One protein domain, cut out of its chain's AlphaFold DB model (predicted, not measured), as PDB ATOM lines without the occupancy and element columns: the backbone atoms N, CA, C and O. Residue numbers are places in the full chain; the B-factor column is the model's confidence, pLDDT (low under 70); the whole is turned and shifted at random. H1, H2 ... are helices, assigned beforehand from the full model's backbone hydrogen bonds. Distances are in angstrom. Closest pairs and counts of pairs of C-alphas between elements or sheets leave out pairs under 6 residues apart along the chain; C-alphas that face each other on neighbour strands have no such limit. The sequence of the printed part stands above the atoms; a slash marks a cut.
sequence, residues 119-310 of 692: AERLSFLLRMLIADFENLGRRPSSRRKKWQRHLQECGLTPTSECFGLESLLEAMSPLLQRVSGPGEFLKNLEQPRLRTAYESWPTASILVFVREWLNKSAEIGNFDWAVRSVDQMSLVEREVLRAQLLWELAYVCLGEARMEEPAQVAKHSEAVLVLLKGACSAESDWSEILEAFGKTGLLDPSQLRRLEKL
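Overview. This is residues 119 to 310 of the 692 residues of an uncharacterized protein of Bdellovibrionales bacterium GWB1_55_8 (UniProt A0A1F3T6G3). Two helical lobes sit end to end: one is a triangle of H1, H2 and H3, the other a loose up-and-down bundle of H8, H10, H11 and H12, with H5, H6 and H7 along one side of H8 and H10. The first residues of H1, 119 to 123, pack on H8 and join the lobes, while H4 and residues 190 to 202 lead from the first lobe to H5. The printed part has 192 residues with twelve named helices, H1 to H12 in order, and no named strand: all helix. It is compact, with a radius of gyration of the C-alphas of 17.5 A, yet elongated, spanning 56 by 35 by 34 A.

Arrangement. H8, residues 235 to 254, touches H10, residues 262 to 279, opposite ways at a shallow tilt of 17 degrees, closest at the C-alphas of Arg 238 and Ala 279, 4.9 A apart. H10 is the hub, touching five helices. It touches H7, residues 223 to 230, at Val 227 and Leu 275, C-alphas 5.5 A apart. With H11, residues 283 to 294, it forms a hairpin that only just touches, with 3 pairs of C-alphas within 8 A, closest Lys 277 and Trp 286, 5.9 A. H12, residues 301 to 308, forms a hairpin with H11, closest C-alphas Gly 294 and Leu 304, 6.9 A. H6, residues 210 to 220, is about perpendicular to H8, at 84 degrees, and they only just touch, with 3 pairs; the closest C-alphas, Val 210 and Gln 244, are 7.0 A apart. H5, residues 203 to 207, touches H8 at Leu 207 and Leu 241, C-alphas 5.5 A apart. H4, residues 182 to 189, only just touches H5, with 3 pairs, closest C-alphas Asn 188 and Ser 205, 6.1 A. H1, residues 119 to 138, touches H8 with residues 119 to 123 alone, closest C-alphas Ala 119 and Val 240, 4.5 A. H2, residues 140 to 153, and H3, residues 165 to 176, each touch H1, at Leu 136 and Arg 143, C-alphas 6.6 A apart, and at Leu 122 and Leu 175, 6.5 A. H9, residues 257 to 260, touches no helix. Every O i to N i+4 pair is within hydrogen-bond range in H4, H8, H11 and H12; H5 has 0 of 1, but 2 of 2 O i to N i+3 pairs.

Along the chain. H1 and H8 each measure 28.7 A, H10 25.3 A and H2 19.7 A. H1 begins at C-alpha 119 (39.809, 7.891, -19.835) and has a kink of 58 degrees near residue 132; H12 ends at C-alpha 308 (62.036, -0.452, -11.799).

Size, cuts and confidence. The C-alphas farthest apart, of Glu 161 and Ser 302, are 56.1 A apart, and the printed part has no cut. The links H2 to H3 and H4 to H5 are long. pLDDT is under 70 in 47 residues, among them 180 to 204 and 216 to 229.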
ATOM      1  N   ALA A 119      38.977   8.947 -19.266       91.56
ATOM      2  CA  ALA A 119      39.809   7.891 -19.835       91.56
ATOM      3  C   ALA A 119      39.296   6.489 -19.462       91.56
ATOM      4  O   ALA A 119      39.264   5.591 -20.301       91.56
ATOM      5  N   GLU A 120      38.826   6.304 -18.227       94.00
ATOM      6  CA  GLU A 120      38.238   5.039 -17.775       94.00
ATOM      7  C   GLU A 120      36.853   4.775 -18.356       94.00
ATOM      8  O   GLU A 120      36.560   3.628 -18.697       94.00
ATOM      9  N   ARG A 121      36.014   5.812 -18.496       94.94
ATOM     10  CA  ARG A 121      34.725   5.714 -19.202       94.94
ATOM     11  C   ARG A 121      34.943   5.306 -20.652       94.94
ATOM     12  O   ARG A 121      34.300   4.379 -21.135       94.94
ATOM     13  N   LEU A 122      35.884   5.961 -21.330       91.44
ATOM     14  CA  LEU A 122      36.201   5.667 -22.719       91.44
ATOM     15  C   LEU A 122      36.797   4.262 -22.867       91.44
ATOM     16  O   LEU A 122      36.309   3.490 -23.686       91.44
ATOM     17  N   SER A 123      37.775   3.885 -22.035       92.94
ATOM     18  CA  SER A 123      38.340   2.528 -22.020       92.94
ATOM     19  C   SER A 123      37.252   1.465 -21.812       92.94
ATOM     20  O   SER A 123      37.190   0.507 -22.581       92.94
ATOM     21  N   PHE A 124      36.334   1.671 -20.859       94.25
ATOM     22  CA  PHE A 124      35.196   0.782 -20.624       94.25
ATOM     23  C   PHE A 124      34.311   0.625 -21.867       94.25
ATOM     24  O   PHE A 124      34.060  -0.497 -22.314       94.25
ATOM     25  N   LEU A 125      33.870   1.736 -22.463       92.06
ATOM     26  CA  LEU A 125      32.996   1.713 -23.638       92.06
ATOM     27  C   LEU A 125      33.673   1.052 -24.841       92.06
ATOM     28  O   LEU A 125      33.036   0.256 -25.526       92.06
ATOM     29  N   LEU A 126      34.962   1.313 -25.075       87.44
ATOM     30  CA  LEU A 126      35.715   0.696 -26.171       87.44
ATOM     31  C   LEU A 126      35.848  -0.816 -25.996       87.44
ATOM     32  O   LEU A 126      35.640  -1.562 -26.950       87.44
ATOM     33  N   ARG A 127      36.118  -1.288 -24.776       89.19
ATOM     34  CA  ARG A 127      36.159  -2.726 -24.473       89.19
ATOM     35  C   ARG A 127      34.814  -3.391 -24.710       89.19
ATOM     36  O   ARG A 127      34.758  -4.463 -25.308       89.19
ATOM     37  N   MET A 128      33.730  -2.742 -24.283       89.44
ATOM     38  CA  MET A 128      32.378  -3.240 -24.539       89.44
ATOM     39  C   MET A 128      32.048  -3.239 -26.033       89.44
ATOM     40  O   MET A 128      31.386  -4.166 -26.500       89.44
ATOM     41  N   LEU A 129      32.525  -2.240 -26.783       86.62
ATOM     42  CA  LEU A 129      32.308  -2.111 -28.225       86.62
ATOM     43  C   LEU A 129      32.977  -3.247 -28.981       86.62
ATOM     44  O   LEU A 129      32.313  -3.932 -29.752       86.62
ATOM     45  N   ILE A 130      34.259  -3.482 -28.709       82.25
ATOM     46  CA  ILE A 130      35.049  -4.539 -29.344       82.25
ATOM     47  C   ILE A 130      34.441  -5.913 -29.040       82.25
ATOM     48  O   ILE A 130      34.219  -6.700 -29.958       82.25
ATOM     49  N   ALA A 131      34.085  -6.176 -27.778       83.38
ATOM     50  CA  ALA A 131      33.479  -7.445 -27.375       83.38
ATOM     51  C   ALA A 131      32.082  -7.681 -27.986       83.38
ATOM     52  O   ALA A 131      31.651  -8.824 -28.118       83.38
ATOM     53  N   ASP A 132      31.350  -6.620 -28.342       83.88
ATOM     54  CA  ASP A 132      29.980  -6.709 -28.860       83.88
ATOM     55  C   ASP A 132      29.852  -6.407 -30.360       83.88
ATOM     56  O   ASP A 132      28.737  -6.379 -30.888       83.88
ATOM     57  N   PHE A 133      30.975  -6.191 -31.048       82.25
ATOM     58  CA  PHE A 133      31.022  -5.671 -32.413       82.25
ATOM     59  C   PHE A 133      30.234  -6.540 -33.407       82.25
ATOM     60  O   PHE A 133      29.384  -6.039 -34.146       82.25
ATOM     61  N   GLU A 134      30.426  -7.865 -33.381       80.69
ATOM     62  CA  GLU A 134      29.695  -8.786 -34.268       80.69
ATOM     63  C   GLU A 134      28.179  -8.779 -34.016       80.69
ATOM     64  O   GLU A 134      27.377  -8.857 -34.953       80.69
ATOM     65  N   ASN A 135      27.771  -8.683 -32.749       82.25
ATOM     66  CA  ASN A 135      26.360  -8.682 -32.371       82.25
ATOM     67  C   ASN A 135      25.673  -7.369 -32.746       82.25
ATOM     68  O   ASN A 135      24.500  -7.393 -33.117       82.25
ATOM     69  N   LEU A 136      26.391  -6.245 -32.684       80.94
ATOM     70  CA  LEU A 136      25.904  -4.951 -33.161       80.94
ATOM     71  C   LEU A 136      25.632  -4.974 -34.670       80.94
ATOM     72  O   LEU A 136      24.616  -4.434 -35.097       80.94
ATOM     73  N   GLY A 137      26.473  -5.655 -35.455       79.75
ATOM     74  CA  GLY A 137      26.252  -5.829 -36.894       79.75
ATOM     75  C   GLY A 137      25.114  -6.800 -37.235       79.75
ATOM     76  O   GLY A 137      24.339  -6.548 -38.152       79.75
ATOM     77  N   ARG A 138      24.982  -7.914 -36.499       83.00
ATOM     78  CA  ARG A 138      23.978  -8.957 -36.799       83.00
ATOM     79  C   ARG A 138      22.595  -8.687 -36.207       83.00
ATOM     80  O   ARG A 138      21.594  -9.087 -36.795       83.00
ATOM     81  N   ARG A 139      22.521  -8.126 -34.996       83.56
ATOM     82  CA  ARG A 139      21.282  -8.011 -34.200       83.56
ATOM     83  C   ARG A 139      21.221  -6.695 -33.404       83.56
ATOM     84  O   ARG A 139      21.015  -6.744 -32.190       83.56
ATOM     85  N   PRO A 140      21.339  -5.522 -34.047       82.94
ATOM     86  CA  PRO A 140      21.439  -4.233 -33.359       82.94
ATOM     87  C   PRO A 140      20.301  -3.984 -32.356       82.94
ATOM     88  O   PRO A 140      20.548  -3.651 -31.196       82.94
ATOM     89  N   SER A 141      19.049  -4.240 -32.744       82.94
ATOM     90  CA  SER A 141      17.873  -3.981 -31.902       82.94
ATOM     91  C   SER A 141      17.896  -4.733 -30.565       82.94
ATOM     92  O   SER A 141      17.432  -4.200 -29.558       82.94
ATOM     93  N   SER A 142      18.475  -5.941 -30.518       81.00
ATOM     94  CA  SER A 142      18.567  -6.726 -29.276       81.00
ATOM     95  C   SER A 142      19.660  -6.222 -28.328       81.00
ATOM     96  O   SER A 142      19.643  -6.542 -27.141       81.00
ATOM     97  N   ARG A 143      20.601  -5.408 -28.823       84.06
ATOM     98  CA  ARG A 143      21.706  -4.844 -28.030       84.06
ATOM     99  C   ARG A 143      21.372  -3.488 -27.413       84.06
ATOM    100  O   ARG A 143      22.068  -3.065 -26.491       84.06
ATOM    101  N   ARG A 144      20.273  -2.854 -27.839       85.25
ATOM    102  CA  ARG A 144      19.845  -1.520 -27.384       85.25
ATOM    103  C   ARG A 144      19.829  -1.385 -25.862       85.25
ATOM    104  O   ARG A 144      20.511  -0.522 -25.324       85.25
ATOM    105  N   LYS A 145      19.108  -2.263 -25.152       83.19
ATOM    106  CA  LYS A 145      18.978  -2.183 -23.682       83.19
ATOM    107  C   LYS A 145      20.327  -2.283 -22.963       83.19
ATOM    108  O   LYS A 145      20.565  -1.554 -22.003       83.19
ATOM    109  N   LYS A 146      21.212  -3.169 -23.436       85.25
ATOM    110  CA  LYS A 146      22.560  -3.352 -22.881       85.25
ATOM    111  C   LYS A 146      23.374  -2.061 -23.005       85.25
ATOM    112  O   LYS A 146      23.939  -1.590 -22.025       85.25
ATOM    113  N   TRP A 147      23.396  -1.467 -24.194       87.88
ATOM    114  CA  TRP A 147      24.186  -0.268 -24.459       87.88
ATOM    115  C   TRP A 147      23.613   1.008 -23.859       87.88
ATOM    116  O   TRP A 147      24.384   1.829 -23.379       87.88
ATOM    117  N   GLN A 148      22.287   1.159 -23.805       88.19
ATOM    118  CA  GLN A 148      21.659   2.273 -23.086       88.19
ATOM    119  C   GLN A 148      22.125   2.316 -21.631       88.19
ATOM    120  O   GLN A 148      22.454   3.383 -21.122       88.19
ATOM    121  N   ARG A 149      22.235   1.149 -20.988       87.12
ATOM    122  CA  ARG A 149      22.778   1.041 -19.638       87.12
ATOM    123  C   ARG A 149      24.263   1.405 -19.572       87.12
ATOM    124  O   ARG A 149      24.632   2.187 -18.707       87.12
ATOM    125  N   HIS A 150      25.100   0.884 -20.470       91.12
ATOM    126  CA  HIS A 150      26.531   1.222 -20.485       91.12
ATOM    127  C   HIS A 150      26.779   2.724 -20.690       91.12
ATOM    128  O   HIS A 150      27.633   3.302 -20.020       91.12
ATOM    129  N   LEU A 151      25.998   3.370 -21.562       91.75
ATOM    130  CA  LEU A 151      26.039   4.818 -21.769       91.75
ATOM    131  C   LEU A 151      25.600   5.572 -20.505       91.75
ATOM    132  O   LEU A 151      26.319   6.460 -20.055       91.75
ATOM    133  N   GLN A 152      24.494   5.167 -19.875       90.44
ATOM    134  CA  GLN A 152      24.019   5.757 -18.616       90.44
ATOM    135  C   GLN A 152      25.033   5.606 -17.472       90.44
ATOM    136  O   GLN A 152      25.266   6.557 -16.732       90.44
ATOM    137  N   GLU A 153      25.681   4.445 -17.346       89.69
ATOM    138  CA  GLU A 153      26.746   4.193 -16.362       89.69
ATOM    139  C   GLU A 153      27.966   5.109 -16.581       89.69
ATOM    140  O   GLU A 153      28.668   5.446 -15.624       89.69
ATOM    141  N   CYS A 154      28.180   5.562 -17.820       91.94
ATOM    142  CA  CYS A 154      29.200   6.544 -18.190       91.94
ATOM    143  C   CYS A 154      28.707   8.002 -18.141       91.94
ATOM    144  O   CYS A 154      29.494   8.902 -18.425       91.94
ATOM    145  N   GLY A 155      27.443   8.255 -17.779       91.31
ATOM    146  CA  GLY A 155      26.851   9.597 -17.765       91.31
ATOM    147  C   GLY A 155      26.543  10.170 -19.153       91.31
ATOM    148  O   GLY A 155      26.472  11.385 -19.304       91.31
ATOM    149  N   LEU A 156      26.382   9.315 -20.166       90.56
ATOM    150  CA  LEU A 156      26.079   9.697 -21.546       90.56
ATOM    151  C   LEU A 156      24.598   9.478 -21.874       90.56
ATOM    152  O   LEU A 156      23.944   8.575 -21.344       90.56
ATOM    153  N   THR A 157      24.067  10.302 -22.777       83.00
ATOM    154  CA  THR A 157      22.672  10.216 -23.220       83.00
ATOM    155  C   THR A 157      22.445   9.044 -24.182       83.00
ATOM    156  O   THR A 157      23.244   8.837 -25.097       83.00
ATOM    157  N   PRO A 158      21.350   8.279 -24.012       67.56
ATOM    158  CA  PRO A 158      20.940   7.233 -24.946       67.56
ATOM    159  C   PRO A 158      20.722   7.749 -26.374       67.56
ATOM    160  O   PRO A 158      20.295   8.884 -26.570       67.56
ATOM    161  N   THR A 159      20.961   6.887 -27.360       64.25
ATOM    162  CA  THR A 159      20.835   7.200 -28.790       64.25
ATOM    163  C   THR A 159      19.388   7.148 -29.305       64.25
ATOM    164  O   THR A 159      18.503   6.621 -28.626       64.25
ATOM    165  N   SER A 160      19.169   7.719 -30.499       61.66
ATOM    166  CA  SER A 160      17.886   7.880 -31.211       61.66
ATOM    167  C   SER A 160      17.149   6.558 -31.528       61.66
ATOM    168  O   SER A 160      17.588   5.462 -31.173       61.66
ATOM    169  N   GLU A 161      15.990   6.630 -32.201       61.12
ATOM    170  CA  GLU A 161      15.183   5.448 -32.561       61.12
ATOM    171  C   GLU A 161      15.934   4.406 -33.416       61.12
ATOM    172  O   GLU A 161      15.600   3.218 -33.348       61.12
ATOM    173  N   CYS A 162      16.981   4.807 -34.146       63.81
ATOM    174  CA  CYS A 162      17.878   3.923 -34.889       63.81
ATOM    175  C   CYS A 162      19.107   3.566 -34.037       63.81
ATOM    176  O   CYS A 162      19.929   4.419 -33.719       63.81
ATOM    177  N   PHE A 163      19.248   2.286 -33.672       80.19
ATOM    178  CA  PHE A 163      20.334   1.807 -32.811       80.19
ATOM    179  C   PHE A 163      21.346   0.989 -33.624       80.19
ATOM    180  O   PHE A 163      20.970  -0.011 -34.229       80.19
ATOM    181  N   GLY A 164      22.615   1.391 -33.615       79.81
ATOM    182  CA  GLY A 164      23.716   0.766 -34.360       79.81
ATOM    183  C   GLY A 164      25.076   1.393 -34.029       79.81
ATOM    184  O   GLY A 164      25.155   2.258 -33.156       79.81
ATOM    185  N   LEU A 165      26.140   0.964 -34.721       79.44
ATOM    186  CA  LEU A 165      27.514   1.440 -34.491       79.44
ATOM    187  C   LEU A 165      27.609   2.973 -34.579       79.44
ATOM    188  O   LEU A 165      28.062   3.597 -33.626       79.44
ATOM    189  N   GLU A 166      27.097   3.574 -35.656       79.50
ATOM    190  CA  GLU A 166      27.088   5.033 -35.858       79.50
ATOM    191  C   GLU A 166      26.439   5.777 -34.687       79.50
ATOM    192  O   GLU A 166      27.031   6.697 -34.128       79.50
ATOM    193  N   SER A 167      25.268   5.312 -34.241       83.44
ATOM    194  CA  SER A 167      24.569   5.923 -33.109       83.44
ATOM    195  C   SER A 167      25.405   5.863 -31.821       83.44
ATOM    196  O   SER A 167      25.470   6.832 -31.072       83.44
ATOM    197  N   LEU A 168      26.101   4.746 -31.558       85.50
ATOM    198  CA  LEU A 168      26.939   4.605 -30.362       85.50
ATOM    199  C   LEU A 168      28.128   5.560 -30.392       85.50
ATOM    200  O   LEU A 168      28.473   6.146 -29.369       85.50
ATOM    201  N   LEU A 169      28.730   5.734 -31.563       81.25
ATOM    202  CA  LEU A 169      29.847   6.647 -31.766       81.25
ATOM    203  C   LEU A 169      29.419   8.101 -31.577       81.25
ATOM    204  O   LEU A 169      30.146   8.871 -30.953       81.25
ATOM    205  N   GLU A 170      28.218   8.453 -32.035       83.12
ATOM    206  CA  GLU A 170      27.606   9.754 -31.771       83.12
ATOM    207  C   GLU A 170      27.414   9.981 -30.264       83.12
ATOM    208  O   GLU A 170      27.846  11.006 -29.734       83.12
ATOM    209  N   ALA A 171      26.875   9.000 -29.532       86.81
ATOM    210  CA  ALA A 171      26.727   9.106 -28.078       86.81
ATOM    211  C   ALA A 171      28.068   9.168 -27.328       86.81
ATOM    212  O   ALA A 171      28.158   9.804 -26.279       86.81
ATOM    213  N   MET A 172      29.116   8.529 -27.853       87.38
ATOM    214  CA  MET A 172      30.475   8.576 -27.303       87.38
ATOM    215  C   MET A 172      31.250   9.837 -27.713       87.38
ATOM    216  O   MET A 172      32.307  10.107 -27.139       87.38
ATOM    217  N   SER A 173      30.732  10.629 -28.656       84.19
ATOM    218  CA  SER A 173      31.376  11.830 -29.201       84.19
ATOM    219  C   SER A 173      31.900  12.804 -28.132       84.19
ATOM    220  O   SER A 173      33.046  13.230 -28.262       84.19
ATOM    221  N   PRO A 174      31.188  13.089 -27.017       86.88
ATOM    222  CA  PRO A 174      31.705  13.978 -25.969       86.88
ATOM    223  C   PRO A 174      33.012  13.503 -25.314       86.88
ATOM    224  O   PRO A 174      33.807  14.325 -24.856       86.88
ATOM    225  N   LEU A 175      33.238  12.184 -25.262       86.69
ATOM    226  CA  LEU A 175      34.491  11.590 -24.786       86.69
ATOM    227  C   LEU A 175      35.517  11.498 -25.921       86.69
ATOM    228  O   LEU A 175      36.689  11.805 -25.714       86.69
ATOM    229  N   LEU A 176      35.078  11.114 -27.123       80.62
ATOM    230  CA  LEU A 176      35.949  10.942 -28.287       80.62
ATOM    231  C   LEU A 176      36.555  12.257 -28.777       80.62
ATOM    232  O   LEU A 176      37.712  12.256 -29.155       80.62
ATOM    233  N   GLN A 177      35.829  13.376 -28.730       78.44
ATOM    234  CA  GLN A 177      36.335  14.694 -29.143       78.44
ATOM    235  C   GLN A 177      37.501  15.201 -28.284       78.44
ATOM    236  O   GLN A 177      38.234  16.089 -28.711       78.44
ATOM    237  N   ARG A 178      37.680  14.652 -27.076       74.81
ATOM    238  CA  ARG A 178      38.820  14.971 -26.202       74.81
ATOM    239  C   ARG A 178      40.097  14.243 -26.633       74.81
ATOM    240  O   ARG A 178      41.185  14.653 -26.246       74.81
ATOM    241  N   VAL A 179      39.958  13.189 -27.435       70.62
ATOM    242  CA  VAL A 179      41.043  12.428 -28.055       70.62
ATOM    243  C   VAL A 179      41.158  12.880 -29.518       70.62
ATOM    244  O   VAL A 179      40.154  13.136 -30.179       70.62
ATOM    245  N   SER A 180      42.370  13.038 -30.040       56.69
ATOM    246  CA  SER A 180      42.592  13.578 -31.387       56.69
ATOM    247  C   SER A 180      41.838  12.777 -32.471       56.69
ATOM    248  O   SER A 180      42.047  11.578 -32.626       56.69
ATOM    249  N   GLY A 181      40.986  13.457 -33.252       55.00
ATOM    250  CA  GLY A 181      40.439  12.980 -34.532       55.00
ATOM    251  C   GLY A 181      39.396  11.848 -34.475       55.00
ATOM    252  O   GLY A 181      39.712  10.719 -34.858       55.00
ATOM    253  N   PRO A 182      38.111  12.130 -34.162       51.69
ATOM    254  CA  PRO A 182      37.031  11.137 -34.209       51.69
ATOM    255  C   PRO A 182      36.954  10.382 -35.547       51.69
ATOM    256  O   PRO A 182      36.752   9.176 -35.558       51.69
ATOM    257  N   GLY A 183      37.192  11.049 -36.682       54.75
ATOM    258  CA  GLY A 183      37.162  10.416 -38.009       54.75
ATOM    259  C   GLY A 183      38.278   9.390 -38.267       54.75
ATOM    260  O   GLY A 183      38.059   8.407 -38.972       54.75
ATOM    261  N   GLU A 184      39.465   9.579 -37.688       55.44
ATOM    262  CA  GLU A 184      40.579   8.624 -37.803       55.44
ATOM    263  C   GLU A 184      40.384   7.440 -36.846       55.44
ATOM    264  O   GLU A 184      40.613   6.284 -37.201       55.44
ATOM    265  N   PHE A 185      39.837   7.724 -35.665       59.78
ATOM    266  CA  PHE A 185      39.405   6.729 -34.690       59.78
ATOM    267  C   PHE A 185      38.319   5.791 -35.252       59.78
ATOM    268  O   PHE A 185      38.402   4.571 -35.102       59.78
ATOM    269  N   LEU A 186      37.347   6.355 -35.978       57.59
ATOM    270  CA  LEU A 186      36.295   5.628 -36.690       57.59
ATOM    271  C   LEU A 186      36.843   4.735 -37.803       57.59
ATOM    272  O   LEU A 186      36.511   3.553 -37.852       57.59
ATOM    273  N   LYS A 187      37.763   5.253 -38.630       62.12
ATOM    274  CA  LYS A 187      38.459   4.441 -39.643       62.12
ATOM    275  C   LYS A 187      39.189   3.246 -39.032       62.12
ATOM    276  O   LYS A 187      39.252   2.199 -39.666       62.12
ATOM    277  N   ASN A 188      39.738   3.378 -37.824       60.38
ATOM    278  CA  ASN A 188      40.394   2.269 -37.128       60.38
ATOM    279  C   ASN A 188      39.377   1.255 -36.566       60.38
ATOM    280  O   ASN A 188      39.614   0.052 -36.640       60.38
ATOM    281  N   LEU A 189      38.224   1.711 -36.066       59.25
ATOM    282  CA  LEU A 189      37.125   0.851 -35.601       59.25
ATOM    283  C   LEU A 189      36.381   0.110 -36.725       59.25
ATOM    284  O   LEU A 189      35.736  -0.896 -36.446       59.25
ATOM    285  N   GLU A 190      36.477   0.571 -37.976       54.75
ATOM    286  CA  GLU A 190      35.938  -0.094 -39.177       54.75
ATOM    287  C   GLU A 190      36.925  -1.064 -39.854       54.75
ATOM    288  O   GLU A 190      36.531  -1.883 -40.690       54.75
ATOM    289  N   GLN A 191      38.189  -1.088 -39.414       58.34
ATOM    290  CA  GLN A 191      39.190  -2.078 -39.829       58.34
ATOM    291  C   GLN A 191      39.127  -3.495 -39.192       58.34
ATOM    292  O   GLN A 191      39.962  -4.319 -39.582       58.34
ATOM    293  N   PRO A 192      38.198  -3.900 -38.287       48.47
ATOM    294  CA  PRO A 192      38.285  -5.162 -37.549       48.47
ATOM    295  C   PRO A 192      37.888  -6.400 -38.374       48.47
ATOM    296  O   PRO A 192      37.473  -7.419 -37.829       48.47
ATOM    297  N   ARG A 193      38.105  -6.389 -39.695       50.19
ATOM    298  CA  ARG A 193      38.308  -7.620 -40.475       50.19
ATOM    299  C   ARG A 193      39.800  -7.939 -40.545       50.19
ATOM    300  O   ARG A 193      40.456  -7.840 -41.578       50.19
ATOM    301  N   LEU A 194      40.322  -8.352 -39.399       47.19
ATOM    302  CA  LEU A 194      41.682  -8.827 -39.170       47.19
ATOM    303  C   LEU A 194      42.013 -10.098 -39.992       47.19
ATOM    304  O   LEU A 194      41.902 -11.222 -39.512       47.19
ATOM    305  N   ARG A 195      42.466  -9.901 -41.237       43.75
ATOM    306  CA  ARG A 195      43.359 -10.810 -41.998       43.75
ATOM    307  C   ARG A 195      44.511 -10.071 -42.701       43.75
ATOM    308  O   ARG A 195      45.275 -10.693 -43.429       43.75
ATOM    309  N   THR A 196      44.647  -8.761 -42.516       46.62
ATOM    310  CA  THR A 196      45.715  -7.967 -43.138       46.62
ATOM    311  C   THR A 196      46.970  -7.906 -42.265       46.62
ATOM    312  O   THR A 196      46.910  -8.018 -41.033       46.62
ATOM    313  N   ALA A 197      48.122  -7.776 -42.932       52.03
ATOM    314  CA  ALA A 197      49.443  -7.710 -42.317       52.03
ATOM    315  C   ALA A 197      49.547  -6.514 -41.354       52.03
ATOM    316  O   ALA A 197      49.135  -5.407 -41.679       52.03
ATOM    317  N   TYR A 198      50.114  -6.748 -40.169       47.16
ATOM    318  CA  TYR A 198      50.330  -5.747 -39.111       47.16
ATOM    319  C   TYR A 198      51.110  -4.502 -39.576       47.16
ATOM    320  O   TYR A 198      50.951  -3.432 -39.000       47.16
ATOM    321  N   GLU A 199      51.915  -4.623 -40.634       50.84
ATOM    322  CA  GLU A 199      52.729  -3.542 -41.211       50.84
ATOM    323  C   GLU A 199      51.915  -2.314 -41.664       50.84
ATOM    324  O   GLU A 199      52.492  -1.251 -41.872       50.84
ATOM    325  N   SER A 200      50.587  -2.431 -41.785       53.94
ATOM    326  CA  SER A 200      49.692  -1.329 -42.158       53.94
ATOM    327  C   SER A 200      48.968  -0.650 -40.986       53.94
ATOM    328  O   SER A 200      48.182   0.265 -41.227       53.94
ATOM    329  N   TRP A 201      49.183  -1.078 -39.734       58.97
ATOM    330  CA  TRP A 201      48.449  -0.549 -38.575       58.97
ATOM    331  C   TRP A 201      48.982   0.828 -38.139       58.97
ATOM    332  O   TRP A 201      50.149   0.931 -37.755       58.97
ATOM    333  N   PRO A 202      48.151   1.891 -38.116       63.97
ATOM    334  CA  PRO A 202      48.558   3.190 -37.579       63.97
ATOM    335  C   PRO A 202      48.844   3.109 -36.074       63.97
ATOM    336  O   PRO A 202      48.165   2.369 -35.361       63.97
ATOM    337  N   THR A 203      49.769   3.925 -35.551       63.50
ATOM    338  CA  THR A 203      50.053   4.016 -34.102       63.50
ATOM    339  C   THR A 203      48.783   4.185 -33.275       63.50
ATOM    340  O   THR A 203      48.615   3.512 -32.265       63.50
ATOM    341  N   ALA A 204      47.874   5.058 -33.719       69.69
ATOM    342  CA  ALA A 204      46.643   5.389 -33.009       69.69
ATOM    343  C   ALA A 204      45.730   4.169 -32.765       69.69
ATOM    344  O   ALA A 204      44.921   4.189 -31.839       69.69
ATOM    345  N   SER A 205      45.893   3.077 -33.526       74.69
ATOM    346  CA  SER A 205      45.157   1.823 -33.308       74.69
ATOM    347  C   SER A 205      45.411   1.206 -31.928       74.69
ATOM    348  O   SER A 205      44.529   0.526 -31.403       74.69
ATOM    349  N   ILE A 206      46.559   1.494 -31.295       79.31
ATOM    350  CA  ILE A 206      46.875   1.021 -29.941       79.31
ATOM    351  C   ILE A 206      45.927   1.592 -28.881       79.31
ATOM    352  O   ILE A 206      45.770   0.982 -27.836       79.31
ATOM    353  N   LEU A 207      45.263   2.725 -29.130       80.94
ATOM    354  CA  LEU A 207      44.271   3.289 -28.202       80.94
ATOM    355  C   LEU A 207      42.968   2.471 -28.178       80.94
ATOM    356  O   LEU A 207      42.177   2.575 -27.237       80.94
ATOM    357  N   VAL A 208      42.754   1.653 -29.213       79.25
ATOM    358  CA  VAL A 208      41.543   0.854 -29.423       79.25
ATOM    359  C   VAL A 208      41.818  -0.627 -29.166       79.25
ATOM    360  O   VAL A 208      41.168  -1.231 -28.319       79.25
ATOM    361  N   PHE A 209      42.813  -1.203 -29.845       78.88
ATOM    362  CA  PHE A 209      43.070  -2.647 -29.892       78.88
ATOM    363  C   PHE A 209      44.339  -3.038 -29.130       78.88
ATOM    364  O   PHE A 209      45.245  -3.656 -29.682       78.88
ATOM    365  N   VAL A 210      44.439  -2.641 -27.860       83.19
ATOM    366  CA  VAL A 210      45.670  -2.785 -27.052       83.19
ATOM    367  C   VAL A 210      46.160  -4.233 -27.022       83.19
ATOM    368  O   VAL A 210      47.353  -4.484 -27.192       83.19
ATOM    369  N   ARG A 211      45.243  -5.192 -26.847       82.44
ATOM    370  CA  ARG A 211      45.565  -6.619 -26.732       82.44
ATOM    371  C   ARG A 211      46.095  -7.199 -28.033       82.44
ATOM    372  O   ARG A 211      47.141  -7.843 -28.051       82.44
ATOM    373  N   GLU A 212      45.359  -6.989 -29.121       78.56
ATOM    374  CA  GLU A 212      45.701  -7.472 -30.458       78.56
ATOM    375  C   GLU A 212      47.006  -6.843 -30.929       78.56
ATOM    376  O   GLU A 212      47.843  -7.519 -31.531       78.56
ATOM    377  N   TRP A 213      47.184  -5.561 -30.609       76.81
ATOM    378  CA  TRP A 213      48.399  -4.822 -30.876       76.81
ATOM    379  C   TRP A 213      49.580  -5.463 -30.135       76.81
ATOM    380  O   TRP A 213      50.501  -5.943 -30.788       76.81
ATOM    381  N   LEU A 214      49.506  -5.602 -28.805       75.75
ATOM    382  CA  LEU A 214      50.546  -6.223 -27.971       75.75
ATOM    383  C   LEU A 214      50.959  -7.620 -28.447       75.75
ATOM    384  O   LEU A 214      52.152  -7.915 -28.541       75.75
ATOM    385  N   ASN A 215      49.979  -8.470 -28.761       73.69
ATOM    386  CA  ASN A 215      50.238  -9.836 -29.208       73.69
ATOM    387  C   ASN A 215      51.018  -9.856 -30.532       73.69
ATOM    388  O   ASN A 215      52.024 -10.552 -30.636       73.69
ATOM    389  N   LYS A 216      50.622  -9.037 -31.515       66.25
ATOM    390  CA  LYS A 216      51.309  -8.964 -32.817       66.25
ATOM    391  C   LYS A 216      52.674  -8.280 -32.741       66.25
ATOM    392  O   LYS A 216      53.611  -8.673 -33.430       66.25
ATOM    393  N   SER A 217      52.827  -7.268 -31.892       61.91
ATOM    394  CA  SER A 217      54.104  -6.564 -31.713       61.91
ATOM    395  C   SER A 217      55.191  -7.448 -31.121       61.91
ATOM    396  O   SER A 217      56.362  -7.291 -31.476       61.91
ATOM    397  N   ALA A 218      54.803  -8.383 -30.252       56.03
ATOM    398  CA  ALA A 218      55.693  -9.392 -29.695       56.03
ATOM    399  C   ALA A 218      56.163 -10.416 -30.746       56.03
ATOM    400  O   ALA A 218      57.269 -10.938 -30.621       56.03
ATOM    401  N   GLU A 219      55.363 -10.680 -31.785       53.09
ATOM    402  CA  GLU A 219      55.710 -11.591 -32.889       53.09
ATOM    403  C   GLU A 219      56.669 -10.953 -33.910       53.09
ATOM    404  O   GLU A 219      57.486 -11.650 -34.506       53.09
ATOM    405  N   ILE A 220      56.595  -9.629 -34.103       40.72
ATOM    406  CA  ILE A 220      57.266  -8.922 -35.215       40.72
ATOM    407  C   ILE A 220      58.493  -8.107 -34.746       40.72
ATOM    408  O   ILE A 220      59.217  -7.533 -35.555       40.72
ATOM    409  N   GLY A 221      58.767  -8.044 -33.438       48.91
ATOM    410  CA  GLY A 221      59.917  -7.299 -32.897       48.91
ATOM    411  C   GLY A 221      59.782  -5.770 -32.998       48.91
ATOM    412  O   GLY A 221      60.769  -5.052 -32.870       48.91
ATOM    413  N   ASN A 222      58.562  -5.263 -33.214       52.34
ATOM    414  CA  ASN A 222      58.242  -3.830 -33.334       52.34
ATOM    415  C   ASN A 222      57.725  -3.199 -32.029       52.34
ATOM    416  O   ASN A 222      57.368  -2.021 -32.009       52.34
ATOM    417  N   PHE A 223      57.685  -3.961 -30.933       61.50
ATOM    418  CA  PHE A 223      57.251  -3.491 -29.613       61.50
ATOM    419  C   PHE A 223      57.972  -2.197 -29.178       61.50
ATOM    420  O   PHE A 223      57.358  -1.234 -28.720       61.50
ATOM    421  N   ASP A 224      59.261  -2.130 -29.485       52.31
ATOM    422  CA  ASP A 224      60.166  -1.006 -29.254       52.31
ATOM    423  C   ASP A 224      59.785   0.300 -29.965       52.31
ATOM    424  O   ASP A 224      60.088   1.391 -29.470       52.31
ATOM    425  N   TRP A 225      59.139   0.221 -31.130       53.97
ATOM    426  CA  TRP A 225      58.647   1.403 -31.834       53.97
ATOM    427  C   TRP A 225      57.441   2.005 -31.115       53.97
ATOM    428  O   TRP A 225      57.373   3.222 -30.976       53.97
ATOM    429  N   ALA A 226      56.533   1.191 -30.576       60.06
ATOM    430  CA  ALA A 226      55.369   1.744 -29.893       60.06
ATOM    431  C   ALA A 226      55.677   2.379 -28.560       60.06
ATOM    432  O   ALA A 226      55.070   3.401 -28.268       60.06
ATOM    433  N   VAL A 227      56.642   1.848 -27.804       65.38
ATOM    434  CA  VAL A 227      57.124   2.514 -26.586       65.38
ATOM    435  C   VAL A 227      57.510   3.968 -26.894       65.38
ATOM    436  O   VAL A 227      57.135   4.869 -26.155       65.38
ATOM    437  N   ARG A 228      58.161   4.216 -28.040       59.06
ATOM    438  CA  ARG A 228      58.529   5.568 -28.509       59.06
ATOM    439  C   ARG A 228      57.343   6.372 -29.016       59.06
ATOM    440  O   ARG A 228      57.347   7.596 -28.939       59.06
ATOM    441  N   SER A 229      56.358   5.704 -29.597       65.00
ATOM    442  CA  SER A 229      55.163   6.370 -30.093       65.00
ATOM    443  C   SER A 229      54.244   6.838 -28.961       65.00
ATOM    444  O   SER A 229      53.502   7.792 -29.170       65.00
ATOM    445  N   VAL A 230      54.328   6.243 -27.761       73.44
ATOM    446  CA  VAL A 230      53.630   6.758 -26.568       73.44
ATOM    447  C   VAL A 230      54.110   8.168 -26.208       73.44
ATOM    448  O   VAL A 230      53.297   9.003 -25.829       73.44
ATOM    449  N   ASP A 231      55.394   8.488 -26.397       64.56
ATOM    450  CA  ASP A 231      55.916   9.842 -26.133       64.56
ATOM    451  C   ASP A 231      55.352  10.905 -27.087       64.56
ATOM    452  O   ASP A 231      55.328  12.089 -26.754       64.56
ATOM    453  N   GLN A 232      54.901  10.493 -28.276       67.25
ATOM    454  CA  GLN A 232      54.308  11.380 -29.283       67.25
ATOM    455  C   GLN A 232      52.814  11.622 -29.041       67.25
ATOM    456  O   GLN A 232      52.225  12.484 -29.688       67.25
ATOM    457  N   MET A 233      52.202  10.863 -28.130       77.88
ATOM    458  CA  MET A 233      50.798  11.016 -27.782       77.88
ATOM    459  C   MET A 233      50.581  12.260 -26.924       77.88
ATOM    460  O   MET A 233      51.345  12.576 -26.001       77.88
ATOM    461  N   SER A 234      49.468  12.936 -27.185       80.25
ATOM    462  CA  SER A 234      48.935  13.966 -26.304       80.25
ATOM    463  C   SER A 234      48.746  13.425 -24.882       80.25
ATOM    464  O   SER A 234      48.684  12.218 -24.632       80.25
ATOM    465  N   LEU A 235      48.658  14.333 -23.911       80.94
ATOM    466  CA  LEU A 235      48.433  13.949 -22.518       80.94
ATOM    467  C   LEU A 235      47.134  13.139 -22.362       80.94
ATOM    468  O   LEU A 235      47.136  12.123 -21.677       80.94
ATOM    469  N   VAL A 236      46.076  13.512 -23.091       83.19
ATOM    470  CA  VAL A 236      44.786  12.805 -23.073       83.19
ATOM    471  C   VAL A 236      44.893  11.402 -23.682       83.19
ATOM    472  O   VAL A 236      44.396  10.437 -23.107       83.19
ATOM    473  N   GLU A 237      45.576  11.248 -24.818       85.06
ATOM    474  CA  GLU A 237      45.801   9.927 -25.429       85.06
ATOM    475  C   GLU A 237      46.602   9.004 -24.504       85.06
ATOM    476  O   GLU A 237      46.274   7.822 -24.384       85.06
ATOM    477  N   ARG A 238      47.603   9.539 -23.792       86.75
ATOM    478  CA  ARG A 238      48.355   8.775 -22.786       86.75
ATOM    479  C   ARG A 238      47.492   8.359 -21.605       86.75
ATOM    480  O   ARG A 238      47.633   7.231 -21.148       86.75
ATOM    481  N   GLU A 239      46.575   9.203 -21.143       90.00
ATOM    482  CA  GLU A 239      45.624   8.831 -20.089       90.00
ATOM    483  C   GLU A 239      44.691   7.696 -20.533       90.00
ATOM    484  O   GLU A 239      44.473   6.744 -19.778       90.00
ATOM    485  N   VAL A 240      44.191   7.742 -21.773       90.19
ATOM    486  CA  VAL A 240      43.368   6.667 -22.354       90.19
ATOM    487  C   VAL A 240      44.173   5.379 -22.497       90.19
ATOM    488  O   VAL A 240      43.709   4.317 -22.077       90.19
ATOM    489  N   LEU A 241      45.397   5.458 -23.031       91.12
ATOM    490  CA  LEU A 241      46.290   4.307 -23.144       91.12
ATOM    491  C   LEU A 241      46.608   3.714 -21.766       91.12
ATOM    492  O   LEU A 241      46.528   2.500 -21.588       91.12
ATOM    493  N   ARG A 242      46.908   4.558 -20.773       93.44
ATOM    494  CA  ARG A 242      47.135   4.152 -19.380       93.44
ATOM    495  C   ARG A 242      45.925   3.394 -18.835       93.44
ATOM    496  O   ARG A 242      46.095   2.298 -18.311       93.44
ATOM    497  N   ALA A 243      44.709   3.923 -18.999       94.25
ATOM    498  CA  ALA A 243      43.481   3.255 -18.557       94.25
ATOM    499  C   ALA A 243      43.284   1.886 -19.238       94.25
ATOM    500  O   ALA A 243      42.939   0.907 -18.577       94.25
ATOM    501  N   GLN A 244      43.567   1.794 -20.539       93.56
ATOM    502  CA  GLN A 244      43.489   0.543 -21.289       93.56
ATOM    503  C   GLN A 244      44.536  -0.497 -20.855       93.56
ATOM    504  O   GLN A 244      44.222  -1.684 -20.786       93.56
ATOM    505  N   LEU A 245      45.770  -0.077 -20.573       95.06
ATOM    506  CA  LEU A 245      46.850  -0.962 -20.122       95.06
ATOM    507  C   LEU A 245      46.612  -1.452 -18.688       95.06
ATOM    508  O   LEU A 245      46.825  -2.628 -18.400       95.06
ATOM    509  N   LEU A 246      46.102  -0.592 -17.800       95.81
ATOM    510  CA  LEU A 246      45.670  -1.005 -16.460       95.81
ATOM    511  C   LEU A 246      44.518  -2.014 -16.523       95.81
ATOM    512  O   LEU A 246      44.513  -2.983 -15.763       95.81
ATOM    513  N   TRP A 247      43.587  -1.842 -17.469       94.50
ATOM    514  CA  TRP A 247      42.555  -2.841 -17.742       94.50
ATOM    515  C   TRP A 247      43.166  -4.187 -18.151       94.50
ATOM    516  O   TRP A 247      42.747  -5.218 -17.629       94.50
ATOM    517  N   GLU A 248      44.163  -4.204 -19.042       94.12
ATOM    518  CA  GLU A 248      44.848  -5.451 -19.424       94.12
ATOM    519  C   GLU A 248      45.530  -6.127 -18.235       94.12
ATOM    520  O   GLU A 248      45.366  -7.330 -18.039       94.12
ATOM    521  N   LEU A 249      46.239  -5.371 -17.390       94.75
ATOM    522  CA  LEU A 249      46.847  -5.928 -16.177       94.75
ATOM    523  C   LEU A 249      45.790  -6.498 -15.224       94.75
ATOM    524  O   LEU A 249      45.993  -7.571 -14.653       94.75
ATOM    525  N   ALA A 250      44.646  -5.825 -15.071       93.94
ATOM    526  CA  ALA A 250      43.532  -6.321 -14.266       93.94
ATOM    527  C   ALA A 250      42.932  -7.610 -14.854       93.94
ATOM    528  O   ALA A 250      42.656  -8.551 -14.109       93.94
ATOM    529  N   TYR A 251      42.789  -7.690 -16.179       91.62
ATOM    530  CA  TYR A 251      42.330  -8.894 -16.874       91.62
ATOM    531  C   TYR A 251      43.309 -10.059 -16.682       91.62
ATOM    532  O   TYR A 251      42.898 -11.168 -16.344       91.62
ATOM    533  N   VAL A 252      44.615  -9.804 -16.798       91.62
ATOM    534  CA  VAL A 252      45.666 -10.786 -16.500       91.62
ATOM    535  C   VAL A 252      45.587 -11.266 -15.045       91.62
ATOM    536  O   VAL A 252      45.683 -12.466 -14.785       91.62
ATOM    537  N   CYS A 253      45.343 -10.358 -14.094       91.19
ATOM    538  CA  CYS A 253      45.177 -10.700 -12.678       91.19
ATOM    539  C   CYS A 253      43.979 -11.619 -12.397       91.19
ATOM    540  O   CYS A 253      43.969 -12.251 -11.334       91.19
ATOM    541  N   LEU A 254      42.998 -11.655 -13.306       90.75
ATOM    542  CA  LEU A 254      41.750 -12.418 -13.224       90.75
ATOM    543  C   LEU A 254      41.705 -13.628 -14.178       90.75
ATOM    544  O   LEU A 254      40.714 -14.358 -14.189       90.75
ATOM    545  N   GLY A 255      42.731 -13.843 -15.005       87.38
ATOM    546  CA  GLY A 255      42.708 -14.835 -16.082       87.38
ATOM    547  C   GLY A 255      43.138 -16.242 -15.654       87.38
ATOM    548  O   GLY A 255      44.089 -16.409 -14.896       87.38
ATOM    549  N   GLU A 256      42.512 -17.278 -16.228       81.38
ATOM    550  CA  GLU A 256      42.884 -18.684 -15.964       81.38
ATOM    551  C   GLU A 256      44.318 -19.033 -16.390       81.38
ATOM    552  O   GLU A 256      44.979 -19.844 -15.737       81.38
ATOM    553  N   ALA A 257      44.821 -18.387 -17.453       77.50
ATOM    554  CA  ALA A 257      46.149 -18.629 -18.023       77.50
ATOM    555  C   ALA A 257      47.283 -18.401 -17.014       77.50
ATOM    556  O   ALA A 257      48.354 -18.987 -17.148       77.50
ATOM    557  N   ARG A 258      47.034 -17.616 -15.954       78.88
ATOM    558  CA  ARG A 258      47.973 -17.410 -14.846       78.88
ATOM    559  C   ARG A 258      48.435 -18.720 -14.201       78.88
ATOM    560  O   ARG A 258      49.551 -18.781 -13.697       78.88
ATOM    561  N   MET A 259      47.582 -19.743 -14.181       74.44
ATOM    562  CA  MET A 259      47.893 -21.032 -13.559       74.44
ATOM    563  C   MET A 259      48.502 -22.041 -14.538       74.44
ATOM    564  O   MET A 259      49.282 -22.888 -14.116       74.44
ATOM    565  N   GLU A 260      48.142 -21.975 -15.822       79.38
ATOM    566  CA  GLU A 260      48.559 -22.973 -16.819       79.38
ATOM    567  C   GLU A 260      49.829 -22.575 -17.575       79.38
ATOM    568  O   GLU A 260      50.666 -23.429 -17.853       79.38
ATOM    569  N   GLU A 261      50.001 -21.283 -17.864       84.06
ATOM    570  CA  GLU A 261      51.105 -20.757 -18.672       84.06
ATOM    571  C   GLU A 261      51.762 -19.534 -17.996       84.06
ATOM    572  O   GLU A 261      51.846 -18.451 -18.587       84.06
ATOM    573  N   PRO A 262      52.256 -19.662 -16.745       82.25
ATOM    574  CA  PRO A 262      52.735 -18.522 -15.958       82.25
ATOM    575  C   PRO A 262      53.861 -17.743 -16.652       82.25
ATOM    576  O   PRO A 262      53.888 -16.518 -16.580       82.25
ATOM    577  N   ALA A 263      54.744 -18.420 -17.393       78.62
ATOM    578  CA  ALA A 263      55.817 -17.772 -18.147       78.62
ATOM    579  C   ALA A 263      55.293 -16.882 -19.292       78.62
ATOM    580  O   ALA A 263      55.808 -15.786 -19.516       78.62
ATOM    581  N   GLN A 264      54.248 -17.320 -20.002       83.12
ATOM    582  CA  GLN A 264      53.641 -16.538 -21.080       83.12
ATOM    583  C   GLN A 264      52.884 -15.332 -20.523       83.12
ATOM    584  O   GLN A 264      52.987 -14.230 -21.065       83.12
ATOM    585  N   VAL A 265      52.183 -15.519 -19.402       86.56
ATOM    586  CA  VAL A 265      51.507 -14.430 -18.691       86.56
ATOM    587  C   VAL A 265      52.509 -13.412 -18.148       86.56
ATOM    588  O   VAL A 265      52.281 -12.210 -18.297       86.56
ATOM    589  N   ALA A 266      53.634 -13.857 -17.584       86.56
ATOM    590  CA  ALA A 266      54.708 -12.977 -17.135       86.56
ATOM    591  C   ALA A 266      55.271 -12.152 -18.302       86.56
ATOM    592  O   ALA A 266      55.326 -10.928 -18.215       86.56
ATOM    593  N   LYS A 267      55.582 -12.794 -19.437       83.75
ATOM    594  CA  LYS A 267      56.065 -12.111 -20.649       83.75
ATOM    595  C   LYS A 267      55.073 -11.062 -21.165       83.75
ATOM    596  O   LYS A 267      55.475  -9.955 -21.516       83.75
ATOM    597  N   HIS A 268      53.781 -11.389 -21.206       87.44
ATOM    598  CA  HIS A 268      52.748 -10.430 -21.605       87.44
ATOM    599  C   HIS A 268      52.639  -9.271 -20.603       87.44
ATOM    600  O   HIS A 268      52.581  -8.114 -21.008       87.44
ATOM    601  N   SER A 269      52.685  -9.565 -19.300       90.94
ATOM    602  CA  SER A 269      52.635  -8.553 -18.236       90.94
ATOM    603  C   SER A 269      53.807  -7.577 -18.323       90.94
ATOM    604  O   SER A 269      53.606  -6.375 -18.183       90.94
ATOM    605  N   GLU A 270      55.017  -8.063 -18.612       88.00
ATOM    606  CA  GLU A 270      56.179  -7.202 -18.851       88.00
ATOM    607  C   GLU A 270      55.958  -6.257 -20.033       88.00
ATOM    608  O   GLU A 270      56.234  -5.066 -19.919       88.00
ATOM    609  N   ALA A 271      55.418  -6.758 -21.149       85.06
ATOM    610  CA  ALA A 271      55.112  -5.923 -22.307       85.06
ATOM    611  C   ALA A 271      54.068  -4.841 -21.965       85.06
ATOM    612  O   ALA A 271      54.243  -3.667 -22.289       85.06
ATOM    613  N   VAL A 272      53.006  -5.195 -21.239       91.12
ATOM    614  CA  VAL A 272      52.009  -4.212 -20.787       91.12
ATOM    615  C   VAL A 272      52.653  -3.158 -19.876       91.12
ATOM    616  O   VAL A 272      52.440  -1.963 -20.074       91.12
ATOM    617  N   LEU A 273      53.487  -3.577 -18.919       91.62
ATOM    618  CA  LEU A 273      54.158  -2.695 -17.959       91.62
ATOM    619  C   LEU A 273      55.174  -1.748 -18.613       91.62
ATOM    620  O   LEU A 273      55.250  -0.583 -18.231       91.62
ATOM    621  N   VAL A 274      55.918  -2.207 -19.623       85.75
ATOM    622  CA  VAL A 274      56.861  -1.356 -20.368       85.75
ATOM    623  C   VAL A 274      56.126  -0.221 -21.091       85.75
ATOM    624  O   VAL A 274      56.551   0.931 -21.002       85.75
ATOM    625  N   LEU A 275      55.006  -0.512 -21.763       85.62
ATOM    626  CA  LEU A 275      54.181   0.534 -22.384       85.62
ATOM    627  C   LEU A 275      53.531   1.442 -21.340       85.62
ATOM    628  O   LEU A 275      53.468   2.658 -21.528       85.62
ATOM    629  N   LEU A 276      53.073   0.863 -20.228       90.62
ATOM    630  CA  LEU A 276      52.410   1.599 -19.158       90.62
ATOM    631  C   LEU A 276      53.347   2.630 -18.536       90.62
ATOM    632  O   LEU A 276      52.920   3.757 -18.303       90.62
ATOM    633  N   LYS A 277      54.631   2.295 -18.363       87.88
ATOM    634  CA  LYS A 277      55.636   3.255 -17.900       87.88
ATOM    635  C   LYS A 277      55.730   4.477 -18.825       87.88
ATOM    636  O   LYS A 277      55.831   5.598 -18.337       87.88
ATOM    637  N   GLY A 278      55.641   4.281 -20.145       81.31
ATOM    638  CA  GLY A 278      55.586   5.368 -21.135       81.31
ATOM    639  C   GLY A 278      54.335   6.245 -21.012       81.31
ATOM    640  O   GLY A 278      54.395   7.464 -21.174       81.31
ATOM    641  N   ALA A 279      53.198   5.630 -20.680       86.94
ATOM    642  CA  ALA A 279      51.921   6.319 -20.516       86.94
ATOM    643  C   ALA A 279      51.798   7.070 -19.173       86.94
ATOM    644  O   ALA A 279      50.925   7.926 -19.031       86.94
ATOM    645  N   CYS A 280      52.664   6.786 -18.192       85.94
ATOM    646  CA  CYS A 280      52.652   7.446 -16.886       85.94
ATOM    647  C   CYS A 280      53.154   8.899 -16.969       85.94
ATOM    648  O   CYS A 280      54.240   9.215 -17.479       85.94
ATOM    649  N   SER A 281      52.377   9.819 -16.401       75.56
ATOM    650  CA  SER A 281      52.710  11.247 -16.370       75.56
ATOM    651  C   SER A 281      53.839  11.561 -15.378       75.56
ATOM    652  O   SER A 281      54.683  12.410 -15.680       75.56
ATOM    653  N   ALA A 282      53.943  10.811 -14.276       80.44
ATOM    654  CA  ALA A 282      54.951  10.966 -13.224       80.44
ATOM    655  C   ALA A 282      55.645   9.635 -12.876       80.44
ATOM    656  O   ALA A 282      55.060   8.567 -13.031       80.44
ATOM    657  N   GLU A 283      56.886   9.704 -12.378       78.81
ATOM    658  CA  GLU A 283      57.629   8.508 -11.939       78.81
ATOM    659  C   GLU A 283      57.013   7.890 -10.673       78.81
ATOM    660  O   GLU A 283      57.012   6.673 -10.535       78.81
ATOM    661  N   SER A 284      56.425   8.704  -9.788       83.94
ATOM    662  CA  SER A 284      55.725   8.214  -8.591       83.94
ATOM    663  C   SER A 284      54.523   7.331  -8.938       83.94
ATOM    664  O   SER A 284      54.370   6.266  -8.353       83.94
ATOM    665  N   ASP A 285      53.729   7.721  -9.945       88.00
ATOM    666  CA  ASP A 285      52.597   6.925 -10.451       88.00
ATOM    667  C   ASP A 285      53.077   5.560 -10.969       88.00
ATOM    668  O   ASP A 285      52.529   4.516 -10.617       88.00
ATOM    669  N   TRP A 286      54.173   5.546 -11.736       90.88
ATOM    670  CA  TRP A 286      54.794   4.304 -12.197       90.88
ATOM    671  C   TRP A 286      55.249   3.405 -11.037       90.88
ATOM    672  O   TRP A 286      54.966   2.204 -11.044       90.88
ATOM    673  N   SER A 287      55.954   3.965 -10.051       90.56
ATOM    674  CA  SER A 287      56.460   3.210  -8.902       90.56
ATOM    675  C   SER A 287      55.332   2.565  -8.094       90.56
ATOM    676  O   SER A 287      55.432   1.385  -7.757       90.56
ATOM    677  N   GLU A 288      54.243   3.293  -7.842       92.94
ATOM    678  CA  GLU A 288      53.075   2.783  -7.111       92.94
ATOM    679  C   GLU A 288      52.380   1.640  -7.867       92.94
ATOM    680  O   GLU A 288      52.084   0.591  -7.283       92.94
ATOM    681  N   ILE A 289      52.193   1.793  -9.186       94.88
ATOM    682  CA  ILE A 289      51.630   0.746 -10.049       94.88
ATOM    683  C   ILE A 289      52.505  -0.509 -10.011       94.88
ATOM    684  O   ILE A 289      51.988  -1.618  -9.840       94.88
ATOM    685  N   LEU A 290      53.823  -0.354 -10.183       94.62
ATOM    686  CA  LEU A 290      54.757  -1.478 -10.219       94.62
ATOM    687  C   LEU A 290      54.794  -2.212  -8.874       94.62
ATOM    688  O   LEU A 290      54.790  -3.443  -8.853       94.62
ATOM    689  N   GLU A 291      54.776  -1.482  -7.757       93.50
ATOM    690  CA  GLU A 291      54.722  -2.070  -6.418       93.50
ATOM    691  C   GLU A 291      53.416  -2.852  -6.206       93.50
ATOM    692  O   GLU A 291      53.431  -4.005  -5.761       93.50
ATOM    693  N   ALA A 292      52.274  -2.255  -6.556       93.62
ATOM    694  CA  ALA A 292      50.973  -2.897  -6.424       93.62
ATOM    695  C   ALA A 292      50.855  -4.145  -7.307       93.62
ATOM    696  O   ALA A 292      50.335  -5.169  -6.859       93.62
ATOM    697  N   PHE A 293      51.362  -4.087  -8.542       95.12
ATOM    698  CA  PHE A 293      51.371  -5.237  -9.442       95.12
ATOM    699  C   PHE A 293      52.371  -6.307  -8.991       95.12
ATOM    700  O   PHE A 293      52.077  -7.498  -9.089       95.12
ATOM    701  N   GLY A 294      53.513  -5.929  -8.411       93.12
ATOM    702  CA  GLY A 294      54.485  -6.865  -7.840       93.12
ATOM    703  C   GLY A 294      53.887  -7.752  -6.742       93.12
ATOM    704  O   GLY A 294      54.182  -8.946  -6.679       93.12
ATOM    705  N   LYS A 295      52.945  -7.220  -5.949       91.88
ATOM    706  CA  LYS A 295      52.200  -7.977  -4.920       91.88
ATOM    707  C   LYS A 295      51.313  -9.088  -5.494       91.88
ATOM    708  O   LYS A 295      50.872  -9.955  -4.741       91.88
ATOM    709  N   THR A 296      51.064  -9.106  -6.806       90.88
ATOM    710  CA  THR A 296      50.341 -10.208  -7.459       90.88
ATOM    711  C   THR A 296      51.172 -11.490  -7.515       90.88
ATOM    712  O   THR A 296      50.591 -12.568  -7.606       90.88
ATOM    713  N   GLY A 297      52.506 -11.404  -7.463       89.06
ATOM    714  CA  GLY A 297      53.400 -12.557  -7.614       89.06
ATOM    715  C   GLY A 297      53.470 -13.127  -9.038       89.06
ATOM    716  O   GLY A 297      53.923 -14.253  -9.213       89.06
ATOM    717  N   LEU A 298      52.998 -12.386 -10.049       89.38
ATOM    718  CA  LEU A 298      53.104 -12.770 -11.465       89.38
ATOM    719  C   LEU A 298      54.509 -12.585 -12.050       89.38
ATOM    720  O   LEU A 298      54.848 -13.242 -13.029       89.38
ATOM    721  N   LEU A 299      55.291 -11.677 -11.469       89.88
ATOM    722  CA  LEU A 299      56.661 -11.381 -11.871       89.88
ATOM    723  C   LEU A 299      57.610 -11.708 -10.725       89.88
ATOM    724  O   LEU A 299      57.310 -11.429  -9.562       89.88
ATOM    725  N   ASP A 300      58.763 -12.273 -11.059       87.94
ATOM    726  CA  ASP A 300      59.805 -12.550 -10.085       87.94
ATOM    727  C   ASP A 300      60.554 -11.260  -9.662       87.94
ATOM    728  O   ASP A 300      60.497 -10.226 -10.341       87.94
ATOM    729  N   PRO A 301      61.297 -11.284  -8.536       87.88
ATOM    730  CA  PRO A 301      62.013 -10.105  -8.050       87.88
ATOM    731  C   PRO A 301      63.061  -9.543  -9.023       87.88
ATOM    732  O   PRO A 301      63.385  -8.358  -8.953       87.88
ATOM    733  N   SER A 302      63.635 -10.364  -9.906       80.50
ATOM    734  CA  SER A 302      64.599  -9.911 -10.912       80.50
ATOM    735  C   SER A 302      63.912  -9.138 -12.037       80.50
ATOM    736  O   SER A 302      64.399  -8.073 -12.425       80.50
ATOM    737  N   GLN A 303      62.743  -9.609 -12.478       84.50
ATOM    738  CA  GLN A 303      61.901  -8.933 -13.459       84.50
ATOM    739  C   GLN A 303      61.442  -7.577 -12.921       84.50
ATOM    740  O   GLN A 303      61.619  -6.563 -13.594       84.50
ATOM    741  N   LEU A 304      60.955  -7.530 -11.676       87.75
ATOM    742  CA  LEU A 304      60.542  -6.283 -11.024       87.75
ATOM    743  C   LEU A 304      61.696  -5.277 -10.912       87.75
ATOM    744  O   LEU A 304      61.539  -4.134 -11.330       87.75
ATOM    745  N   ARG A 305      62.882  -5.703 -10.451       81.56
ATOM    746  CA  ARG A 305      64.072  -4.827 -10.386       81.56
ATOM    747  C   ARG A 305      64.491  -4.295 -11.753       81.56
ATOM    748  O   ARG A 305      64.969  -3.167 -11.859       81.56
ATOM    749  N   ARG A 306      64.358  -5.106 -12.807       82.00
ATOM    750  CA  ARG A 306      64.635  -4.669 -14.180       82.00
ATOM    751  C   ARG A 306      63.633  -3.603 -14.618       82.00
ATOM    752  O   ARG A 306      64.058  -2.583 -15.153       82.00
ATOM    753  N   LEU A 307      62.342  -3.820 -14.362       81.88
ATOM    754  CA  LEU A 307      61.274  -2.874 -14.695       81.88
ATOM    755  C   LEU A 307      61.390  -1.560 -13.909       81.88
ATOM    756  O   LEU A 307      61.184  -0.486 -14.464       81.88
ATOM    757  N   GLU A 308      61.781  -1.624 -12.639       82.06
ATOM    758  CA  GLU A 308      62.036  -0.452 -11.799       82.06
ATOM    759  C   GLU A 308      63.153   0.421 -12.389       82.06
ATOM    760  O   GLU A 308      62.998   1.632 -12.543       82.06
ATOM    761  N   LYS A 309      64.250  -0.215 -12.822       73.56
ATOM    762  CA  LYS A 309      65.405   0.449 -13.443       73.56
ATOM    763  C   LYS A 309      65.187   0.868 -14.895       73.56
ATOM    764  O   LYS A 309      66.077   1.512 -15.458       73.56
ATOM    765  N   LEU A 310      64.059   0.514 -15.519       66.56
ATOM    766  CA  LEU A 310      63.761   0.968 -16.875       66.56
ATOM    767  C   LEU A 310      63.756   2.487 -16.880       66.56
ATOM    768  O   LEU A 310      62.898   3.113 -16.271       66.56
TER     769      LEU A 310